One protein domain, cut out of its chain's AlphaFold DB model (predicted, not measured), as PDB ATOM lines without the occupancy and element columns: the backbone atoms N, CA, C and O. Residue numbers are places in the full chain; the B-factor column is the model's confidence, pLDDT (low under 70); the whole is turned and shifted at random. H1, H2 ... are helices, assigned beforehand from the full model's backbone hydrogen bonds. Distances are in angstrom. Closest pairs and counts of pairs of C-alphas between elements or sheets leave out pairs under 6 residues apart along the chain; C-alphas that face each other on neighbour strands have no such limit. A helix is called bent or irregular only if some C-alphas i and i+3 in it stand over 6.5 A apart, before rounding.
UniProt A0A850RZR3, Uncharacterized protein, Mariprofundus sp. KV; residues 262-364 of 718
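This is residues 262 to 364 of the 718 residues of an uncharacterized protein of Mariprofundus sp. KV (UniProt A0A850RZR3). A long loop, residues 262 to 287, leads into a T of two long helices, H4 the bar and H2 the stem, with H1 and H3 on one side of the stem and short H5 on the other. The 103 printed residues hold five named helices, H1 to H5 in order: all helix, compact, radius of gyration of the C-alphas 14.1 A, spans 44 by 28 by 24 A.

Start at C-alpha 262, (208.740, 230.086, 251.305). Find H1 at residues 288 to 297, 14.3 A; irregular H2 at 300 to 317, 25.6 A, with C-alphas 301 and 304 7.3 A apart; H3 at 322 to 329, 10.1 A; H4 at 333 to 350, 25.3 A; and H5 at 360 to 364, 6.6 A, which ends at C-alpha 364, (200.189, 219.519, 267.991).

H1 touches H4, at residues 334 to 342 alone; the closest C-alphas, Leu 297 and Asn 338, are 5.5 A apart. H2 and H4 are close but not clearly touching, about perpendicular at 87 degrees. Every O i to N i+4 pair is within hydrogen-bond range in H1, H3, H4 and H5, and 12 of 14 in H2.

The farthest C-alphas, Lys 281 and Gly 351, are 44.5 A apart. The printed part has no cut, and no link between helices is long. Confidence is low, under 70, in 32 residues, among them 274 to 286 and 350 to 364.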
ATOM      1  N   PRO A 262     208.252 229.780 252.644       89.38
ATOM      2  CA  PRO A 262     208.740 230.086 251.305       89.38
ATOM      3  C   PRO A 262     207.726 230.947 250.548       89.38
ATOM      4  O   PRO A 262     206.523 230.787 250.745       89.38
ATOM      5  N   ASP A 263     208.181 231.765 249.599       86.06
ATOM      6  CA  ASP A 263     207.328 232.683 248.816       86.06
ATOM      7  C   ASP A 263     206.111 232.006 248.169       86.06
ATOM      8  O   ASP A 263     205.049 232.603 248.002       86.06
ATOM      9  N   ASN A 264     206.250 230.731 247.803       84.12
ATOM     10  CA  ASN A 264     205.201 229.955 247.158       84.12
ATOM     11  C   ASN A 264     204.298 229.187 248.132       84.12
ATOM     12  O   ASN A 264     203.549 228.315 247.675       84.12
ATOM     13  N   TRP A 265     204.351 229.468 249.435       87.88
ATOM     14  CA  TRP A 265     203.504 228.793 250.407       87.88
ATOM     15  C   TRP A 265     202.016 228.973 250.089       87.88
ATOM     16  O   TRP A 265     201.558 229.897 249.409       87.88
ATOM     17  N   ILE A 266     201.231 227.999 250.517       86.44
ATOM     18  CA  ILE A 266     199.786 227.996 250.339       86.44
ATOM     19  C   ILE A 266     199.190 228.843 251.478       86.44
ATOM     20  O   ILE A 266     199.085 228.387 252.605       86.44
ATOM     21  N   HIS A 267     198.856 230.105 251.217       85.06
ATOM     22  CA  HIS A 267     198.148 230.936 252.199       85.06
ATOM     23  C   HIS A 267     196.685 230.459 252.341       85.06
ATOM     24  O   HIS A 267     196.096 230.066 251.328       85.06
ATOM     25  N   PRO A 268     196.046 230.545 253.527       81.31
ATOM     26  CA  PRO A 268     194.616 230.250 253.693       81.31
ATOM     27  C   PRO A 268     193.682 230.988 252.723       81.31
ATOM     28  O   PRO A 268     192.658 230.442 252.313       81.31
ATOM     29  N   ASP A 269     194.072 232.199 252.324       81.12
ATOM     30  CA  ASP A 269     193.338 233.061 251.384       81.12
ATOM     31  C   ASP A 269     193.769 232.895 249.916       81.12
ATOM     32  O   ASP A 269     193.265 233.588 249.026       81.12
ATOM     33  N   ARG A 270     194.708 231.983 249.620       79.62
ATOM     34  CA  ARG A 270     195.178 231.753 248.251       79.62
ATOM     35  C   ARG A 270     194.051 231.156 247.410       79.62
ATOM     36  O   ARG A 270     193.570 230.055 247.671       79.62
ATOM     37  N   LYS A 271     193.655 231.867 246.350       74.06
ATOM     38  CA  LYS A 271     192.692 231.353 245.367       74.06
ATOM     39  C   LYS A 271     193.325 230.226 244.548       74.06
ATOM     40  O   LYS A 271     194.471 230.336 244.120       74.06
ATOM     41  N   HIS A 272     192.563 229.161 244.305       68.25
ATOM     42  CA  HIS A 272     193.000 228.042 243.470       68.25
ATOM     43  C   HIS A 272     193.161 228.480 242.010       68.25
ATOM     44  O   HIS A 272     192.191 228.931 241.396       68.25
ATOM     45  N   VAL A 273     194.354 228.296 241.438       70.19
ATOM     46  CA  VAL A 273     194.576 228.487 240.001       70.19
ATOM     47  C   VAL A 273     194.469 227.126 239.317       70.19
ATOM     48  O   VAL A 273     195.229 226.201 239.604       70.19
ATOM     49  N   PHE A 274     193.491 226.975 238.423       61.69
ATOM     50  CA  PHE A 274     193.331 225.750 237.642       61.69
ATOM     51  C   PHE A 274     194.402 225.676 236.553       61.69
ATOM     52  O   PHE A 274     194.480 226.556 235.695       61.69
ATOM     53  N   ILE A 275     195.193 224.602 236.549       59.69
ATOM     54  CA  ILE A 275     196.183 224.358 235.499       59.69
ATOM     55  C   ILE A 275     195.475 223.664 234.332       59.69
ATOM     56  O   ILE A 275     194.917 222.573 234.479       59.69
ATOM     57  N   LYS A 276     195.500 224.277 233.143       53.19
ATOM     58  CA  LYS A 276     195.059 223.615 231.906       53.19
ATOM     59  C   LYS A 276     196.092 222.558 231.507       53.19
ATOM     60  O   LYS A 276     197.125 222.885 230.936       53.19
ATOM     61  N   TRP A 277     195.802 221.288 231.778       48.56
ATOM     62  CA  TRP A 277     196.592 220.168 231.260       48.56
ATOM     63  C   TRP A 277     196.219 219.882 229.801       48.56
ATOM     64  O   TRP A 277     195.114 219.417 229.509       48.56
ATOM     65  N   ALA A 278     197.139 220.159 228.876       45.31
ATOM     66  CA  ALA A 278     196.984 219.816 227.468       45.31
ATOM     67  C   ALA A 278     197.072 218.286 227.288       45.31
ATOM     68  O   ALA A 278     198.082 217.679 227.628       45.31
ATOM     69  N   GLY A 279     196.012 217.653 226.766       53.06
ATOM     70  CA  GLY A 279     196.104 216.290 226.213       53.06
ATOM     71  C   GLY A 279     195.259 215.175 226.847       53.06
ATOM     72  O   GLY A 279     195.346 214.043 226.380       53.06
ATOM     73  N   ARG A 280     194.400 215.422 227.852       47.78
ATOM     74  CA  ARG A 280     193.445 214.397 228.347       47.78
ATOM     75  C   ARG A 280     191.994 214.886 228.325       47.78
ATOM     76  O   ARG A 280     191.674 215.932 228.873       47.78
ATOM     77  N   LYS A 281     191.097 214.076 227.739       45.72
ATOM     78  CA  LYS A 281     189.659 214.355 227.492       45.72
ATOM     79  C   LYS A 281     188.774 214.521 228.743       45.72
ATOM     80  O   LYS A 281     187.564 214.678 228.614       45.72
ATOM     81  N   ARG A 282     189.336 214.515 229.955       42.94
ATOM     82  CA  ARG A 282     188.649 214.965 231.174       42.94
ATOM     83  C   ARG A 282     189.653 215.743 232.026       42.94
ATOM     84  O   ARG A 282     190.673 215.152 232.392       42.94
ATOM     85  N   PRO A 283     189.401 217.020 232.360       47.88
ATOM     86  CA  PRO A 283     190.269 217.751 233.266       47.88
ATOM     87  C   PRO A 283     190.098 217.133 234.656       47.88
ATOM     88  O   PRO A 283     189.117 217.387 235.349       47.88
ATOM     89  N   LYS A 284     191.035 216.278 235.079       54.38
ATOM     90  CA  LYS A 284     191.207 216.045 236.514       54.38
ATOM     91  C   LYS A 284     191.636 217.396 237.077       54.38
ATOM     92  O   LYS A 284     192.637 217.929 236.617       54.38
ATOM     93  N   PHE A 285     190.843 217.968 237.978       55.06
ATOM     94  CA  PHE A 285     191.094 219.262 238.614       55.06
ATOM     95  C   PHE A 285     192.486 219.277 239.273       55.06
ATOM     96  O   PHE A 285     192.629 218.883 240.428       55.06
ATOM     97  N   TYR A 286     193.507 219.678 238.516       66.38
ATOM     98  CA  TYR A 286     194.887 219.817 238.962       66.38
ATOM     99  C   TYR A 286     195.143 221.310 239.151       66.38
ATOM    100  O   TYR A 286     194.986 222.104 238.221       66.38
ATOM    101  N   THR A 287     195.446 221.696 240.383       77.69
ATOM    102  CA  THR A 287     195.758 223.087 240.740       77.69
ATOM    103  C   THR A 287     197.256 223.228 240.969       77.69
ATOM    104  O   THR A 287     197.936 222.238 241.242       77.69
ATOM    105  N   ASP A 288     197.761 224.452 240.910       80.69
ATOM    106  CA  ASP A 288     199.109 224.813 241.366       80.69
ATOM    107  C   ASP A 288     199.415 224.288 242.781       80.69
ATOM    108  O   ASP A 288     200.496 223.769 243.055       80.69
ATOM    109  N   ILE A 289     198.413 224.317 243.660       81.56
ATOM    110  CA  ILE A 289     198.476 223.759 245.016       81.56
ATOM    111  C   ILE A 289     198.663 222.233 245.002       81.56
ATOM    112  O   ILE A 289     199.419 221.689 245.805       81.56
ATOM    113  N   THR A 290     197.996 221.524 244.086       82.50
ATOM    114  CA  THR A 290     198.111 220.063 243.934       82.50
ATOM    115  C   THR A 290     199.531 219.654 243.554       82.50
ATOM    116  O   THR A 290     200.077 218.718 244.136       82.50
ATOM    117  N   GLU A 291     200.134 220.361 242.598       85.19
ATOM    118  CA  GLU A 291     201.504 220.108 242.148       85.19
ATOM    119  C   GLU A 291     202.524 220.409 243.250       85.19
ATOM    120  O   GLU A 291     203.430 219.611 243.497       85.19
ATOM    121  N   LEU A 292     202.326 221.508 243.981       88.19
ATOM    122  CA  LEU A 292     203.191 221.881 245.093       88.19
ATOM    123  C   LEU A 292     203.139 220.860 246.240       88.19
ATOM    124  O   LEU A 292     204.186 220.433 246.725       88.19
ATOM    125  N   ILE A 293     201.941 220.401 246.623       88.56
ATOM    126  CA  ILE A 293     201.763 219.341 247.629       88.56
ATOM    127  C   ILE A 293     202.424 218.037 247.166       88.56
ATOM    128  O   ILE A 293     203.088 217.376 247.964       88.56
ATOM    129  N   ALA A 294     202.278 217.667 245.889       88.62
ATOM    130  CA  ALA A 294     202.923 216.479 245.336       88.62
ATOM    131  C   ALA A 294     204.456 216.581 245.400       88.62
ATOM    132  O   ALA A 294     205.114 215.630 245.821       88.62
ATOM    133  N   LYS A 295     205.015 217.748 245.049       91.25
ATOM    134  CA  LYS A 295     206.453 218.035 245.133       91.25
ATOM    135  C   LYS A 295     206.970 217.936 246.567       91.25
ATOM    136  O   LYS A 295     208.011 217.323 246.790       91.25
ATOM    137  N   TRP A 296     206.261 218.529 247.526       92.44
ATOM    138  CA  TRP A 296     206.661 218.491 248.932       92.44
ATOM    139  C   TRP A 296     206.576 217.077 249.511       92.44
ATOM    140  O   TRP A 296     207.522 216.615 250.136       92.44
ATOM    141  N   LEU A 297     205.477 216.355 249.274       91.44
ATOM    142  CA  LEU A 297     205.315 214.991 249.788       91.44
ATOM    143  C   LEU A 297     206.252 213.982 249.110       91.44
ATOM    144  O   LEU A 297     206.594 212.974 249.717       91.44
ATOM    145  N   GLY A 298     206.671 214.234 247.869       92.19
ATOM    146  CA  GLY A 298     207.575 213.354 247.127       92.19
ATOM    147  C   GLY A 298     209.036 213.386 247.590       92.19
ATOM    148  O   GLY A 298     209.831 212.597 247.086       92.19
ATOM    149  N   ASN A 299     209.416 214.283 248.508       93.44
ATOM    150  CA  ASN A 299     210.800 214.421 248.958       93.44
ATOM    151  C   ASN A 299     210.878 214.803 250.444       93.44
ATOM    152  O   ASN A 299     210.424 215.871 250.850       93.44
ATOM    153  N   GLU A 300     211.534 213.955 251.239       92.31
ATOM    154  CA  GLU A 300     211.635 214.111 252.695       92.31
ATOM    155  C   GLU A 300     212.287 215.422 253.148       92.31
ATOM    156  O   GLU A 300     212.014 215.889 254.254       92.31
ATOM    157  N   LYS A 301     213.098 216.063 252.292       93.38
ATOM    158  CA  LYS A 301     213.694 217.381 252.573       93.38
ATOM    159  C   LYS A 301     212.645 218.473 252.799       93.38
ATOM    160  O   LYS A 301     212.959 219.491 253.405       93.38
ATOM    161  N   PHE A 302     211.413 218.282 252.322       92.88
ATOM    162  CA  PHE A 302     210.311 219.222 252.534       92.88
ATOM    163  C   PHE A 302     209.409 218.848 253.712       92.88
ATOM    164  O   PHE A 302     208.454 219.569 253.977       92.88
ATOM    165  N   TYR A 303     209.656 217.752 254.433       90.94
ATOM    166  CA  TYR A 303     208.745 217.333 255.502       90.94
ATOM    167  C   TYR A 303     208.656 218.353 256.637       90.94
ATOM    168  O   TYR A 303     207.553 218.649 257.089       90.94
ATOM    169  N   ASP A 304     209.774 218.956 257.036       87.88
ATOM    170  CA  ASP A 304     209.764 219.983 258.084       87.88
ATOM    171  C   ASP A 304     209.076 221.268 257.601       87.88
ATOM    172  O   ASP A 304     208.335 221.896 258.355       87.88
ATOM    173  N   LEU A 305     209.199 221.593 256.307       89.81
ATOM    174  CA  LEU A 305     208.415 222.656 255.676       89.81
ATOM    175  C   LEU A 305     206.913 222.348 255.735       89.81
ATOM    176  O   LEU A 305     206.128 223.223 256.087       89.81
ATOM    177  N   ILE A 306     206.502 221.116 255.420       88.81
ATOM    178  CA  ILE A 306     205.099 220.691 255.508       88.81
ATOM    179  C   ILE A 306     204.593 220.844 256.948       88.81
ATOM    180  O   ILE A 306     203.495 221.357 257.150       88.81
ATOM    181  N   VAL A 307     205.376 220.430 257.950       86.44
ATOM    182  CA  VAL A 307     205.032 220.590 259.374       86.44
ATOM    183  C   VAL A 307     204.890 222.066 259.742       86.44
ATOM    184  O   VAL A 307     203.863 222.448 260.302       86.44
ATOM    185  N   GLY A 308     205.859 222.909 259.383       88.06
ATOM    186  CA  GLY A 308     205.779 224.351 259.617       88.06
ATOM    187  C   GLY A 308     204.533 224.959 258.968       88.06
ATOM    188  O   GLY A 308     203.777 225.694 259.601       88.06
ATOM    189  N   HIS A 309     204.235 224.545 257.740       88.25
ATOM    190  CA  HIS A 309     203.042 224.960 257.022       88.25
ATOM    191  C   HIS A 309     201.747 224.548 257.738       88.25
ATOM    192  O   HIS A 309     200.848 225.369 257.908       88.25
ATOM    193  N   TYR A 310     201.662 223.303 258.222       84.12
ATOM    194  CA  TYR A 310     200.542 222.828 259.043       84.12
ATOM    195  C   TYR A 310     200.340 223.691 260.296       84.12
ATOM    196  O   TYR A 310     199.213 224.101 260.587       84.12
ATOM    197  N   LEU A 311     201.419 223.967 261.035       84.31
ATOM    198  CA  LEU A 311     201.370 224.724 262.286       84.31
ATOM    199  C   LEU A 311     200.956 226.178 262.051       84.31
ATOM    200  O   LEU A 311     200.070 226.681 262.746       84.31
ATOM    201  N   LEU A 312     201.553 226.838 261.056       87.56
ATOM    202  CA  LEU A 312     201.241 228.224 260.729       87.56
ATOM    203  C   LEU A 312     199.814 228.369 260.192       87.56
ATOM    204  O   LEU A 312     199.082 229.256 260.631       87.56
ATOM    205  N   TRP A 313     199.373 227.468 259.310       84.94
ATOM    206  CA  TRP A 313     197.999 227.474 258.807       84.94
ATOM    207  C   TRP A 313     196.989 227.367 259.946       84.94
ATOM    208  O   TRP A 313     195.994 228.093 259.982       84.94
ATOM    209  N   HIS A 314     197.249 226.479 260.906       80.75
ATOM    210  CA  HIS A 314     196.402 226.344 262.080       80.75
ATOM    211  C   HIS A 314     196.408 227.609 262.944       80.75
ATOM    212  O   HIS A 314     195.342 228.048 263.376       80.75
ATOM    213  N   LYS A 315     197.587 228.204 263.159       83.19
ATOM    214  CA  LYS A 315     197.774 229.440 263.932       83.19
ATOM    215  C   LYS A 315     196.994 230.620 263.344       83.19
ATOM    216  O   LYS A 315     196.379 231.354 264.108       83.19
ATOM    217  N   ILE A 316     196.995 230.781 262.019       84.25
ATOM    218  CA  ILE A 316     196.346 231.908 261.330       84.25
ATOM    219  C   ILE A 316     194.850 231.649 261.113       84.25
ATOM    220  O   ILE A 316     194.015 232.485 261.443       84.25
ATOM    221  N   ALA A 317     194.487 230.493 260.551       76.75
ATOM    222  CA  ALA A 317     193.131 230.256 260.055       76.75
ATOM    223  C   ALA A 317     192.229 229.480 261.026       76.75
ATOM    224  O   ALA A 317     191.038 229.321 260.748       76.75
ATOM    225  N   GLY A 318     192.779 228.891 262.095       71.00
ATOM    226  CA  GLY A 318     192.050 227.974 262.982       71.00
ATOM    227  C   GLY A 318     191.509 226.719 262.277       71.00
ATOM    228  O   GLY A 318     190.722 225.964 262.854       71.00
ATOM    229  N   LYS A 319     191.908 226.494 261.020       68.50
ATOM    230  CA  LYS A 319     191.473 225.395 260.152       68.50
ATOM    231  C   LYS A 319     192.567 224.346 260.035       68.50
ATOM    232  O   LYS A 319     193.741 224.612 260.277       68.50
ATOM    233  N   ASP A 320     192.156 223.148 259.648       66.88
ATOM    234  CA  ASP A 320     193.063 222.031 259.449       66.88
ATOM    235  C   ASP A 320     193.504 221.954 257.979       66.88
ATOM    236  O   ASP A 320     192.718 221.583 257.100       66.88
ATOM    237  N   PHE A 321     194.772 222.281 257.711       74.38
ATOM    238  CA  PHE A 321     195.393 222.110 256.393       74.38
ATOM    239  C   PHE A 321     195.337 220.643 255.911       74.38
ATOM    240  O   PHE A 321     195.385 220.375 254.708       74.38
ATOM    241  N   VAL A 322     195.112 219.674 256.816       70.00
ATOM    242  CA  VAL A 322     194.954 218.251 256.471       70.00
ATOM    243  C   VAL A 322     193.756 218.052 255.549       70.00
ATOM    244  O   VAL A 322     193.785 217.147 254.718       70.00
ATOM    245  N   LEU A 323     192.712 218.882 255.638       68.00
ATOM    246  CA  LEU A 323     191.564 218.791 254.732       68.00
ATOM    247  C   LEU A 323     191.949 219.124 253.287       68.00
ATOM    248  O   LEU A 323     191.479 218.446 252.373       68.00
ATOM    249  N   ALA A 324     192.847 220.093 253.079       70.69
ATOM    250  CA  ALA A 324     193.369 220.414 251.753       70.69
ATOM    251  C   ALA A 324     194.190 219.239 251.192       70.69
ATOM    252  O   ALA A 324     193.940 218.782 250.076       70.69
ATOM    253  N   ILE A 325     195.087 218.667 252.002       76.25
ATOM    254  CA  ILE A 325     195.902 217.510 251.600       76.25
ATOM    255  C   ILE A 325     195.051 216.248 251.375       76.25
ATOM    256  O   ILE A 325     195.270 215.544 250.392       76.25
ATOM    257  N   ARG A 326     194.045 215.967 252.217       74.25
ATOM    258  CA  ARG A 326     193.105 214.837 252.039       74.25
ATOM    259  C   ARG A 326     192.232 215.004 250.798       74.25
ATOM    260  O   ARG A 326     191.995 214.040 250.070       74.25
ATOM    261  N   GLY A 327     191.761 216.223 250.540       74.06
ATOM    262  CA  GLY A 327     190.992 216.534 249.338       74.06
ATOM    263  C   GLY A 327     191.795 216.259 248.068       74.06
ATOM    264  O   GLY A 327     191.250 215.742 247.096       74.06
ATOM    265  N   VAL A 328     193.101 216.522 248.105       76.00
ATOM    266  CA  VAL A 328     194.015 216.241 246.998       76.00
ATOM    267  C   VAL A 328     194.374 214.750 246.907       76.00
ATOM    268  O   VAL A 328     194.283 214.171 245.825       76.00
ATOM    269  N   SER A 329     194.725 214.099 248.020       78.69
ATOM    270  CA  SER A 329     195.149 212.690 248.026       78.69
ATOM    271  C   SER A 329     194.026 211.713 247.675       78.69
ATOM    272  O   SER A 329     194.280 210.689 247.053       78.69
ATOM    273  N   SER A 330     192.767 212.043 247.981       77.19
ATOM    274  CA  SER A 330     191.612 211.240 247.541       77.19
ATOM    275  C   SER A 330     191.430 211.211 246.017       77.19
ATOM    276  O   SER A 330     190.732 210.345 245.495       77.19
ATOM    277  N   ARG A 331     192.058 212.147 245.292       77.56
ATOM    278  CA  ARG A 331     191.941 212.309 243.834       77.56
ATOM    279  C   ARG A 331     193.206 211.893 243.074       77.56
ATOM    280  O   ARG A 331     193.158 211.808 241.843       77.56
ATOM    281  N   ASN A 332     194.317 211.649 243.775       81.31
ATOM    282  CA  ASN A 332     195.613 211.296 243.195       81.31
ATOM    283  C   ASN A 332     196.322 210.214 244.033       81.31
ATOM    284  O   ASN A 332     196.707 210.452 245.178       81.31
ATOM    285  N   GLU A 333     196.519 209.047 243.419       84.12
ATOM    286  CA  GLU A 333     197.114 207.866 244.045       84.12
ATOM    287  C   GLU A 333     198.570 208.082 244.482       84.12
ATOM    288  O   GLU A 333     198.928 207.720 245.600       84.12
ATOM    289  N   ASP A 334     199.390 208.758 243.675       84.44
ATOM    290  CA  ASP A 334     200.803 208.996 244.001       84.44
ATOM    291  C   ASP A 334     200.939 209.885 245.244       84.44
ATOM    292  O   ASP A 334     201.759 209.644 246.133       84.44
ATOM    293  N   ILE A 335     200.067 210.893 245.356       86.56
ATOM    294  CA  ILE A 335     200.000 211.760 246.536       86.56
ATOM    295  C   ILE A 335     199.536 210.962 247.757       86.56
ATOM    296  O   ILE A 335     200.030 211.197 248.858       86.56
ATOM    297  N   ARG A 336     198.613 210.008 247.588       85.31
ATOM    298  CA  ARG A 336     198.166 209.125 248.673       85.31
ATOM    299  C   ARG A 336     199.313 208.266 249.202       85.31
ATOM    300  O   ARG A 336     199.501 208.223 250.416       85.31
ATOM    301  N   VAL A 337     200.106 207.658 248.320       88.12
ATOM    302  CA  VAL A 337     201.295 206.870 248.696       88.12
ATOM    303  C   VAL A 337     202.323 207.739 249.423       88.12
ATOM    304  O   VAL A 337     202.781 207.383 250.509       88.12
ATOM    305  N   ASN A 338     202.644 208.915 248.880       90.12
ATOM    306  CA  ASN A 338     203.608 209.822 249.505       90.12
ATOM    307  C   ASN A 338     203.103 210.399 250.837       90.12
ATOM    308  O   ASN A 338     203.885 210.596 251.762       90.12
ATOM    309  N   LEU A 339     201.791 210.599 250.994       87.12
ATOM    310  CA  LEU A 339     201.195 210.999 252.268       87.12
ATOM    311  C   LEU A 339     201.339 209.913 253.343       87.12
ATOM    312  O   LEU A 339     201.545 210.247 254.510       87.12
ATOM    313  N   VAL A 340     201.232 208.632 252.976       86.38
ATOM    314  CA  VAL A 340     201.483 207.517 253.903       86.38
ATOM    315  C   VAL A 340     202.949 207.509 254.334       86.38
ATOM    316  O   VAL A 340     203.210 207.464 255.534       86.38
ATOM    317  N   LYS A 341     203.891 207.667 253.392       89.50
ATOM    318  CA  LYS A 341     205.331 207.784 253.697       89.50
ATOM    319  C   LYS A 341     205.629 208.960 254.624       89.50
ATOM    320  O   LYS A 341     206.307 208.785 255.631       89.50
ATOM    321  N   PHE A 342     205.066 210.134 254.334       88.50
ATOM    322  CA  PHE A 342     205.163 211.300 255.208       88.50
ATOM    323  C   PHE A 342     204.654 210.975 256.613       88.50
ATOM    324  O   PHE A 342     205.370 211.186 257.585       88.50
ATOM    325  N   ARG A 343     203.450 210.404 256.747       84.44
ATOM    326  CA  ARG A 343     202.897 210.044 258.063       84.44
ATOM    327  C   ARG A 343     203.766 209.047 258.813       84.44
ATOM    328  O   ARG A 343     203.908 209.203 260.018       84.44
ATOM    329  N   GLN A 344     204.322 208.055 258.126       84.88
ATOM    330  CA  GLN A 344     205.220 207.083 258.734       84.88
ATOM    331  C   GLN A 344     206.497 207.758 259.243       84.88
ATOM    332  O   GLN A 344     206.797 207.647 260.428       84.88
ATOM    333  N   ALA A 345     207.169 208.551 258.404       86.75
ATOM    334  CA  ALA A 345     208.367 209.289 258.792       86.75
ATOM    335  C   ALA A 345     208.099 210.260 259.954       86.75
ATOM    336  O   ALA A 345     208.899 210.376 260.879       86.75
ATOM    337  N   MET A 346     206.952 210.945 259.947       82.00
ATOM    338  CA  MET A 346     206.545 211.799 261.065       82.00
ATOM    339  C   MET A 346     206.238 210.965 262.320       82.00
ATOM    340  O   MET A 346     206.621 211.351 263.419       82.00
ATOM    341  N   GLY A 347     205.596 209.805 262.179       75.44
ATOM    342  CA  GLY A 347     205.339 208.883 263.282       75.44
ATOM    343  C   GLY A 347     206.627 208.397 263.949       75.44
ATOM    344  O   GLY A 347     206.718 208.410 265.175       75.44
ATOM    345  N   GLU A 348     207.644 208.061 263.155       75.94
ATOM    346  CA  GLU A 348     208.975 207.648 263.620       75.94
ATOM    347  C   GLU A 348     209.733 208.800 264.297       75.94
ATOM    348  O   GLU A 348     210.197 208.657 265.430       75.94
ATOM    349  N   ARG A 349     209.795 209.978 263.657       76.81
ATOM    350  CA  ARG A 349     210.469 211.163 264.221       76.81
ATOM    351  C   ARG A 349     209.820 211.629 265.526       76.81
ATOM    352  O   ARG A 349     210.506 212.079 266.443       76.81
ATOM    353  N   TYR A 350     208.497 211.516 265.629       69.31
ATOM    354  CA  TYR A 350     207.726 212.231 266.648       69.31
ATOM    355  C   TYR A 350     206.922 211.340 267.594       69.31
ATOM    356  O   TYR A 350     206.292 211.845 268.522       69.31
ATOM    357  N   GLY A 351     207.011 210.020 267.433       62.72
ATOM    358  CA  GLY A 351     206.460 209.038 268.364       62.72
ATOM    359  C   GLY A 351     204.934 208.949 268.341       62.72
ATOM    360  O   GLY A 351     204.325 208.772 269.395       62.72
ATOM    361  N   PHE A 352     204.301 209.087 267.169       66.38
ATOM    362  CA  PHE A 352     202.862 208.843 267.012       66.38
ATOM    363  C   PHE A 352     202.567 207.694 266.045       66.38
ATOM    364  O   PHE A 352     203.371 207.352 265.187       66.38
ATOM    365  N   CYS A 353     201.392 207.073 266.192       62.59
ATOM    366  CA  CYS A 353     200.972 205.958 265.348       62.59
ATOM    367  C   CYS A 353     200.410 206.466 264.004       62.59
ATOM    368  O   CYS A 353     199.328 207.067 264.015       62.59
ATOM    369  N   PRO A 354     201.065 206.198 262.856       59.22
ATOM    370  CA  PRO A 354     200.591 206.657 261.547       59.22
ATOM    371  C   PRO A 354     199.258 206.017 261.118       59.22
ATOM    372  O   PRO A 354     198.542 206.591 260.295       59.22
ATOM    373  N   GLU A 355     198.910 204.866 261.700       60.03
ATOM    374  CA  GLU A 355     197.669 204.114 261.451       60.03
ATOM    375  C   GLU A 355     196.477 204.626 262.272       60.03
ATOM    376  O   GLU A 355     195.332 204.248 262.021       60.03
ATOM    377  N   SER A 356     196.717 205.485 263.269       60.66
ATOM    378  CA  SER A 356     195.630 206.015 264.091       60.66
ATOM    379  C   SER A 356     194.753 206.989 263.296       60.66
ATOM    380  O   SER A 356     195.209 207.694 262.396       60.66
ATOM    381  N   SER A 357     193.468 207.070 263.653       56.06
ATOM    382  CA  SER A 357     192.556 208.087 263.109       56.06
ATOM    383  C   SER A 357     192.939 209.516 263.520       56.06
ATOM    384  O   SER A 357     192.404 210.478 262.959       56.06
ATOM    385  N   LEU A 358     193.872 209.645 264.470       58.91
ATOM    386  CA  LEU A 358     194.439 210.902 264.924       58.91
ATOM    387  C   LEU A 358     195.360 211.470 263.839       58.91
ATOM    388  O   LEU A 358     196.246 210.812 263.299       58.91
ATOM    389  N   THR A 359     195.121 212.723 263.503       60.81
ATOM    390  CA  THR A 359     195.969 213.523 262.630       60.81
ATOM    391  C   THR A 359     197.225 213.971 263.364       60.81
ATOM    392  O   THR A 359     197.231 214.068 264.586       60.81
ATOM    393  N   LEU A 360     198.264 214.337 262.609       62.97
ATOM    394  CA  LEU A 360     199.427 215.075 263.113       62.97
ATOM    395  C   LEU A 360     198.973 216.235 264.035       62.97
ATOM    396  O   LEU A 360     199.451 216.386 265.152       62.97
ATOM    397  N   MET A 361     197.918 216.960 263.647       60.72
ATOM    398  CA  MET A 361     197.339 218.057 264.432       60.72
ATOM    399  C   MET A 361     196.746 217.634 265.782       60.72
ATOM    400  O   MET A 361     196.795 218.406 266.738       60.72
ATOM    401  N   ASP A 362     196.237 216.410 265.919       63.22
ATOM    402  CA  ASP A 362     195.770 215.904 267.213       63.22
ATOM    403  C   ASP A 362     196.905 215.766 268.242       63.22
ATOM    404  O   ASP A 362     196.623 215.715 269.441       63.22
ATOM    405  N   PHE A 363     198.164 215.765 267.785       60.31
ATOM    406  CA  PHE A 363     199.373 215.788 268.610       60.31
ATOM    407  C   PHE A 363     199.971 217.191 268.802       60.31
ATOM    408  O   PHE A 363     200.798 217.364 269.697       60.31
ATOM    409  N   HIS A 364     199.558 218.189 268.011       61.97
ATOM    410  CA  HIS A 364     200.189 219.519 267.991       61.97
ATOM    411  C   HIS A 364     199.287 220.677 268.415       61.97
ATOM    412  O   HIS A 364     199.793 221.752 268.727       61.97
TER     413      HIS A 364